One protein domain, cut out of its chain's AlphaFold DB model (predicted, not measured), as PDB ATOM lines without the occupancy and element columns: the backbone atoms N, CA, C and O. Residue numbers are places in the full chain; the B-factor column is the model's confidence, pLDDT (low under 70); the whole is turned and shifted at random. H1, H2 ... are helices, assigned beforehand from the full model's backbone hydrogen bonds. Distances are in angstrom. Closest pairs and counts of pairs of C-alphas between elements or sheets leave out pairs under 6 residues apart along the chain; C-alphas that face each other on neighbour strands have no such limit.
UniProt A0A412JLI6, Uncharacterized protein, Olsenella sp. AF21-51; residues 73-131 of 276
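This is residues 73 to 131 of the 276 residues of an uncharacterized protein of Olsenella sp. AF21-51 (UniProt A0A412JLI6). H3, the longest helix, crosses H4 in a compact small body of three main helices, while H2 stands beside H4, pointing much the same way, and meets the beginning of H3. The short H1 sits near the beginnings of H2 and H4, and residues 106 to 117 make a long loop from the end of H3 back to the beginning of H4. The printed part has 59 residues, with four named helices in the order H1, H2, H3, H4 and no named strand; its class is all helix. It is compact, with a radius of gyration of the C-alphas of 10.4 A, and spans 28 by 19 by 17 A.

H3, residues 92 to 105, and H4, residues 118 to 130, touch, H4 with its residues 124 to 129 alone. Their closest C-alphas, those of Arg 98 and Ala 128, are 5.2 A apart. Their lines are only just about perpendicular, at 72 degrees. H2, residues 79 to 88, and H3 touch, H3 with its residues 92 to 95 alone, and their lines are about perpendicular, at 89 degrees; the closest C-alphas, those of Ala 85 and Arg 92, are 6.0 A apart. H2 also touches residues 125 to 129 alone of H4, at a shallow tilt of 20 degrees, the same way; the closest C-alphas, those of Ala 88 and Val 129, are 6.2 A apart. H1, residues 73 to 76, is close to H3 but not clearly touching, with the closest C-alphas, those of Met 76 and Arg 96, 6.9 A apart. In H2, H3 and H4 every O i to N i+4 pair is within hydrogen-bond range; H1 is too short for such a pair.

H3 measures 20.1 A from C-alpha 92 at (193.174, 199.686, 119.213) to C-alpha 105. H4 measures 18.4 A and ends at C-alpha 130, at (181.796, 206.168, 112.613). H2 measures 14.1 A, and H1 begins at C-alpha 73, at (192.827, 202.218, 129.546).

The two C-alphas farthest apart, those of Gly 89 and Ser 115, are 28.8 A apart. The printed part has no cut. The link from H3 to H4 is long, with 12 residues; the other two are tight. The mean pLDDT of the printed part is 82.8, with residues 88, 90, 105 and 130 to 131 under 70.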
ATOM      1  N   LYS A  73     191.984 203.408 129.729       94.38
ATOM      2  CA  LYS A  73     192.827 202.218 129.546       94.38
ATOM      3  C   LYS A  73     192.003 200.935 129.705       94.38
ATOM      4  O   LYS A  73     191.942 200.144 128.772       94.38
ATOM      5  N   GLU A  74     191.312 200.785 130.831       94.25
ATOM      6  CA  GLU A  74     190.473 199.612 131.109       94.25
ATOM      7  C   GLU A  74     189.339 199.454 130.091       94.25
ATOM      8  O   GLU A  74     188.961 198.341 129.737       94.25
ATOM      9  N   PHE A  75     188.794 200.568 129.596       95.00
ATOM     10  CA  PHE A  75     187.799 200.559 128.529       95.00
ATOM     11  C   PHE A  75     188.363 199.997 127.219       95.00
ATOM     12  O   PHE A  75     187.742 199.123 126.608       95.00
ATOM     13  N   MET A  76     189.555 200.445 126.815       94.19
ATOM     14  CA  MET A  76     190.214 200.000 125.582       94.19
ATOM     15  C   MET A  76     190.597 198.513 125.589       94.19
ATOM     16  O   MET A  76     190.648 197.889 124.524       94.19
ATOM     17  N   ASP A  77     190.816 197.944 126.774       94.50
ATOM     18  CA  ASP A  77     191.150 196.529 126.960       94.50
ATOM     19  C   ASP A  77     189.918 195.604 126.878       94.50
ATOM     20  O   ASP A  77     190.046 194.377 126.863       94.50
ATOM     21  N   THR A  78     188.703 196.156 126.755       93.06
ATOM     22  CA  THR A  78     187.486 195.340 126.653       93.06
ATOM     23  C   THR A  78     187.377 194.575 125.319       93.06
ATOM     24  O   THR A  78     187.787 195.063 124.255       93.06
ATOM     25  N   PRO A  79     186.736 193.386 125.310       91.12
ATOM     26  CA  PRO A  79     186.472 192.644 124.074       91.12
ATOM     27  C   PRO A  79     185.607 193.413 123.067       91.12
ATOM     28  O   PRO A  79     185.774 193.244 121.860       91.12
ATOM     29  N   ALA A  80     184.693 194.262 123.552       84.38
ATOM     30  CA  ALA A  80     183.821 195.085 122.716       84.38
ATOM     31  C   ALA A  80     184.630 196.051 121.841       84.38
ATOM     32  O   ALA A  80     184.437 196.081 120.626       84.38
ATOM     33  N   VAL A  81     185.608 196.744 122.433       88.56
ATOM     34  CA  VAL A  81     186.520 197.639 121.710       88.56
ATOM     35  C   VAL A  81     187.368 196.869 120.697       88.56
ATOM     36  O   VAL A  81     187.545 197.325 119.573       88.56
ATOM     37  N   GLY A  82     187.840 195.666 121.044       83.62
ATOM     38  CA  GLY A  82     188.559 194.803 120.098       83.62
ATOM     39  C   GLY A  82     187.720 194.419 118.872       83.62
ATOM     40  O   GLY A  82     188.197 194.510 117.741       83.62
ATOM     41  N   LYS A  83     186.453 194.038 119.082       83.44
ATOM     42  CA  LYS A  83     185.511 193.723 117.994       83.44
ATOM     43  C   LYS A  83     185.183 194.954 117.151       83.44
ATOM     44  O   LYS A  83     185.149 194.847 115.929       83.44
ATOM     45  N   ALA A  84     184.959 196.102 117.789       78.50
ATOM     46  CA  ALA A  84     184.690 197.368 117.115       78.50
ATOM     47  C   ALA A  84     185.875 197.793 116.237       78.50
ATOM     48  O   ALA A  84     185.692 198.044 115.051       78.50
ATOM     49  N   ALA A  85     187.096 197.745 116.778       79.38
ATOM     50  CA  ALA A  85     188.324 198.028 116.041       79.38
ATOM     51  C   ALA A  85     188.482 197.095 114.828       79.38
ATOM     52  O   ALA A  85     188.686 197.560 113.711       79.38
ATOM     53  N   SER A  86     188.296 195.781 115.017       75.88
ATOM     54  CA  SER A  86     188.386 194.804 113.926       75.88
ATOM     55  C   SER A  86     187.332 195.028 112.839       75.88
ATOM     56  O   SER A  86     187.671 194.957 111.660       75.88
ATOM     57  N   ARG A  87     186.075 195.312 113.209       70.00
ATOM     58  CA  ARG A  87     184.994 195.617 112.254       70.00
ATOM     59  C   ARG A  87     185.259 196.901 111.477       70.00
ATOM     60  O   ARG A  87     184.960 196.965 110.293       70.00
ATOM     61  N   ALA A  88     185.836 197.891 112.148       64.50
ATOM     62  CA  ALA A  88     186.197 199.173 111.564       64.50
ATOM     63  C   ALA A  88     187.512 199.127 110.760       64.50
ATOM     64  O   ALA A  88     187.873 200.120 110.134       64.50
ATOM     65  N   GLY A  89     188.246 198.007 110.777       70.75
ATOM     66  CA  GLY A  89     189.562 197.895 110.139       70.75
ATOM     67  C   GLY A  89     190.649 198.745 110.811       70.75
ATOM     68  O   GLY A  89     191.591 199.170 110.148       70.75
ATOM     69  N   MET A  90     190.520 199.012 112.112       69.44
ATOM     70  CA  MET A  90     191.397 199.894 112.888       69.44
ATOM     71  C   MET A  90     192.199 199.125 113.937       69.44
ATOM     72  O   MET A  90     191.760 198.110 114.481       69.44
ATOM     73  N   SER A  91     193.370 199.651 114.294       81.31
ATOM     74  CA  SER A  91     194.087 199.224 115.499       81.31
ATOM     75  C   SER A  91     193.449 199.816 116.762       81.31
ATOM     76  O   SER A  91     192.885 200.912 116.747       81.31
ATOM     77  N   ARG A  92     193.603 199.139 117.910       84.50
ATOM     78  CA  ARG A  92     193.174 199.686 119.213       84.50
ATOM     79  C   ARG A  92     193.824 201.042 119.511       84.50
ATOM     80  O   ARG A  92     193.178 201.921 120.066       84.50
ATOM     81  N   ALA A  93     195.085 201.232 119.123       80.44
ATOM     82  CA  ALA A  93     195.786 202.498 119.320       80.44
ATOM     83  C   ALA A  93     195.150 203.646 118.517       80.44
ATOM     84  O   ALA A  93     194.991 204.740 119.053       80.44
ATOM     85  N   GLN A  94     194.743 203.393 117.267       72.38
ATOM     86  CA  GLN A  94     194.017 204.369 116.444       72.38
ATOM     87  C   GLN A  94     192.679 204.740 117.074       72.38
ATOM     88  O   GLN A  94     192.383 205.917 117.257       72.38
ATOM     89  N   LEU A  95     191.915 203.736 117.487       83.00
ATOM     90  CA  LEU A  95     190.618 203.938 118.116       83.00
ATOM     91  C   LEU A  95     190.729 204.723 119.436       83.00
ATOM     92  O   LEU A  95     189.944 205.633 119.683       83.00
ATOM     93  N   ARG A  96     191.770 204.459 120.238       90.62
ATOM     94  CA  ARG A  96     192.085 205.241 121.444       90.62
ATOM     95  C   ARG A  96     192.356 206.709 121.122       90.62
ATOM     96  O   ARG A  96     191.854 207.573 121.831       90.62
ATOM     97  N   ARG A  97     193.168 206.996 120.096       83.69
ATOM     98  CA  ARG A  97     193.474 208.380 119.693       83.69
ATOM     99  C   ARG A  97     192.212 209.132 119.289       83.69
ATOM    100  O   ARG A  97     192.047 210.270 119.700       83.69
ATOM    101  N   ARG A  98     191.310 208.474 118.559       81.50
ATOM    102  CA  ARG A  98     190.028 209.056 118.141       81.50
ATOM    103  C   ARG A  98     189.127 209.391 119.319       81.50
ATOM    104  O   ARG A  98     188.643 210.510 119.400       81.50
ATOM    105  N   ILE A  99     188.994 208.466 120.269       87.25
ATOM    106  CA  ILE A  99     188.248 208.721 121.507       87.25
ATOM    107  C   ILE A  99     188.844 209.928 122.246       87.25
ATOM    108  O   ILE A  99     188.111 210.814 122.656       87.25
ATOM    109  N   VAL A 100     190.173 210.016 122.376       86.81
ATOM    110  CA  VAL A 100     190.825 211.170 123.025       86.81
ATOM    111  C   VAL A 100     190.597 212.472 122.256       86.81
ATOM    112  O   VAL A 100     190.351 213.499 122.878       86.81
ATOM    113  N   SER A 101     190.667 212.436 120.926       77.56
ATOM    114  CA  SER A 101     190.409 213.602 120.080       77.56
ATOM    115  C   SER A 101     188.988 214.125 120.265       77.56
ATOM    116  O   SER A 101     188.811 215.332 120.395       77.56
ATOM    117  N   GLN A 102     188.003 213.226 120.318       77.94
ATOM    118  CA  GLN A 102     186.605 213.585 120.537       77.94
ATOM    119  C   GLN A 102     186.398 214.186 121.928       77.94
ATOM    120  O   GLN A 102     185.839 215.265 122.054       77.94
ATOM    121  N   LEU A 103     186.962 213.556 122.965       82.38
ATOM    122  CA  LEU A 103     186.910 214.105 124.322       82.38
ATOM    123  C   LEU A 103     187.474 215.525 124.372       82.38
ATOM    124  O   LEU A 103     186.845 216.397 124.959       82.38
ATOM    125  N   ASN A 104     188.623 215.760 123.733       79.31
ATOM    126  CA  ASN A 104     189.233 217.087 123.689       79.31
ATOM    127  C   ASN A 104     188.335 218.110 122.974       79.31
ATOM    128  O   ASN A 104     188.283 219.258 123.410       79.31
ATOM    129  N   ALA A 105     187.635 217.706 121.908       67.62
ATOM    130  CA  ALA A 105     186.663 218.560 121.222       67.62
ATOM    131  C   ALA A 105     185.488 218.938 122.140       67.62
ATOM    132  O   ALA A 105     185.032 220.078 122.114       67.62
ATOM    133  N   ASP A 106     185.090 218.028 123.030       72.75
ATOM    134  CA  ASP A 106     184.036 218.242 124.028       72.75
ATOM    135  C   ASP A 106     184.541 218.949 125.306       72.75
ATOM    136  O   ASP A 106     183.850 218.985 126.327       72.75
ATOM    137  N   GLY A 107     185.774 219.477 125.296       80.75
ATOM    138  CA  GLY A 107     186.398 220.130 126.454       80.75
ATOM    139  C   GLY A 107     186.778 219.174 127.592       80.75
ATOM    140  O   GLY A 107     187.054 219.612 128.709       80.75
ATOM    141  N   ARG A 108     186.794 217.865 127.325       85.75
ATOM    142  CA  ARG A 108     187.166 216.794 128.257       85.75
ATOM    143  C   ARG A 108     188.551 216.248 127.922       85.75
ATOM    144  O   ARG A 108     189.083 216.417 126.835       85.75
ATOM    145  N   THR A 109     189.150 215.525 128.855       90.12
ATOM    146  CA  THR A 109     190.414 214.813 128.650       90.12
ATOM    147  C   THR A 109     190.255 213.329 128.954       90.12
ATOM    148  O   THR A 109     189.277 212.877 129.549       90.12
ATOM    149  N   GLY A 110     191.275 212.528 128.636       86.00
ATOM    150  CA  GLY A 110     191.301 211.117 129.039       86.00
ATOM    151  C   GLY A 110     191.230 210.888 130.560       86.00
ATOM    152  O   GLY A 110     190.934 209.768 130.976       86.00
ATOM    153  N   ARG A 111     191.487 211.917 131.387       89.56
ATOM    154  CA  ARG A 111     191.325 211.855 132.852       89.56
ATOM    155  C   ARG A 111     189.864 211.945 133.284       89.56
ATOM    156  O   ARG A 111     189.538 211.431 134.347       89.56
ATOM    157  N   ASP A 112     189.012 212.525 132.446       89.31
ATOM    158  CA  ASP A 112     187.576 212.690 132.685       89.31
ATOM    159  C   ASP A 112     186.781 211.460 132.216       89.31
ATOM    160  O   ASP A 112     185.611 211.290 132.528       89.31
ATOM    161  N   PHE A 113     187.427 210.520 131.522       92.62
ATOM    162  CA  PHE A 113     186.782 209.290 131.059       92.62
ATOM    163  C   PHE A 113     186.088 208.459 132.163       92.62
ATOM    164  O   PHE A 113     185.000 207.943 131.907       92.62
ATOM    165  N   PRO A 114     186.638 208.315 133.390       94.94
ATOM    166  CA  PRO A 114     185.966 207.606 134.482       94.94
ATOM    167  C   PRO A 114     184.688 208.278 134.995       94.94
ATOM    168  O   PRO A 114     183.828 207.572 135.528       94.94
ATOM    169  N   SER A 115     184.568 209.609 134.872       90.94
ATOM    170  CA  SER A 115     183.380 210.347 135.326       90.94
ATOM    171  C   SER A 115     182.209 210.211 134.350       90.94
ATOM    172  O   SER A 115     181.061 210.393 134.748       90.94
ATOM    173  N   MET A 116     182.488 209.802 133.109       90.69
ATOM    174  CA  MET A 116     181.479 209.465 132.109       90.69
ATOM    175  C   MET A 116     180.683 208.224 132.510       90.69
ATOM    176  O   MET A 116     181.209 207.237 133.035       90.69
ATOM    177  N   THR A 117     179.401 208.239 132.184       91.00
ATOM    178  CA  THR A 117     178.510 207.087 132.271       91.00
ATOM    179  C   THR A 117     178.933 206.000 131.283       91.00
ATOM    180  O   THR A 117     179.618 206.243 130.288       91.00
ATOM    181  N   ARG A 118     178.481 204.761 131.509       87.50
ATOM    182  CA  ARG A 118     178.732 203.668 130.551       87.50
ATOM    183  C   ARG A 118     178.192 203.975 129.153       87.50
ATOM    184  O   ARG A 118     178.806 203.542 128.185       87.50
ATOM    185  N   ALA A 119     177.064 204.680 129.057       82.50
ATOM    186  CA  ALA A 119     176.462 205.055 127.782       82.50
ATOM    187  C   ALA A 119     177.345 206.061 127.035       82.50
ATOM    188  O   ALA A 119     177.704 205.801 125.894       82.50
ATOM    189  N   GLU A 120     177.791 207.126 127.706       85.81
ATOM    190  CA  GLU A 120     178.714 208.111 127.125       85.81
ATOM    191  C   GLU A 120     180.036 207.464 126.675       85.81
ATOM    192  O   GLU A 120     180.533 207.761 125.594       85.81
ATOM    193  N   GLN A 121     180.600 206.530 127.456       91.94
ATOM    194  CA  GLN A 121     181.813 205.811 127.042       91.94
ATOM    195  C   GLN A 121     181.591 204.958 125.778       91.94
ATOM    196  O   GLN A 121     182.490 204.844 124.943       91.94
ATOM    197  N   GLN A 122     180.417 204.329 125.636       87.81
ATOM    198  CA  GLN A 122     180.067 203.565 124.432       87.81
ATOM    199  C   GLN A 122     179.783 204.475 123.234       87.81
ATOM    200  O   GLN A 122     180.142 204.108 122.116       87.81
ATOM    201  N   GLU A 123     179.191 205.648 123.449       82.06
ATOM    202  CA  GLU A 123     178.952 206.616 122.376       82.06
ATOM    203  C   GLU A 123     180.274 207.181 121.850       82.06
ATOM    204  O   GLU A 123     180.510 207.125 120.650       82.06
ATOM    205  N   ALA A 124     181.218 207.529 122.733       84.81
ATOM    206  CA  ALA A 124     182.563 207.944 122.326       84.81
ATOM    207  C   ALA A 124     183.285 206.872 121.482       84.81
ATOM    208  O   ALA A 124     184.016 207.182 120.541       84.81
ATOM    209  N   LEU A 125     183.079 205.583 121.789       86.38
ATOM    210  CA  LEU A 125     183.578 204.475 120.967       86.38
ATOM    211  C   LEU A 125     182.884 204.416 119.602       86.38
ATOM    212  O   LEU A 125     183.546 204.182 118.593       86.38
ATOM    213  N   LYS A 126     181.564 204.585 119.573       80.62
ATOM    214  CA  LYS A 126     180.763 204.554 118.351       80.62
ATOM    215  C   LYS A 126     181.142 205.706 117.426       80.62
ATOM    216  O   LYS A 126     181.467 205.451 116.275       80.62
ATOM    217  N   GLU A 127     181.232 206.926 117.933       75.56
ATOM    218  CA  GLU A 127     181.700 208.100 117.185       75.56
ATOM    219  C   GLU A 127     183.124 207.903 116.650       75.56
ATOM    220  O   GLU A 127     183.399 208.122 115.466       75.56
ATOM    221  N   ALA A 128     184.021 207.370 117.484       74.88
ATOM    222  CA  ALA A 128     185.380 207.046 117.069       74.88
ATOM    223  C   ALA A 128     185.434 205.994 115.942       74.88
ATOM    224  O   ALA A 128     186.371 206.002 115.135       74.88
ATOM    225  N   VAL A 129     184.447 205.099 115.859       71.12
ATOM    226  CA  VAL A 129     184.297 204.133 114.761       71.12
ATOM    227  C   VAL A 129     183.649 204.768 113.528       71.12
ATOM    228  O   VAL A 129     184.113 204.503 112.424       71.12
ATOM    229  N   GLU A 130     182.623 205.604 113.695       60.62
ATOM    230  CA  GLU A 130     181.796 206.168 112.613       60.62
ATOM    231  C   GLU A 130     182.506 207.251 111.782       60.62
ATOM    232  O   GLU A 130     182.165 207.468 110.621       60.62
ATOM    233  N   LEU A 131     183.558 207.890 112.297       56.12
ATOM    234  CA  LEU A 131     184.389 208.839 111.543       56.12
ATOM    235  C   LEU A 131     185.291 208.110 110.514       56.12
ATOM    236  O   LEU A 131     186.505 207.992 110.692       56.12
TER     237      LEU A 131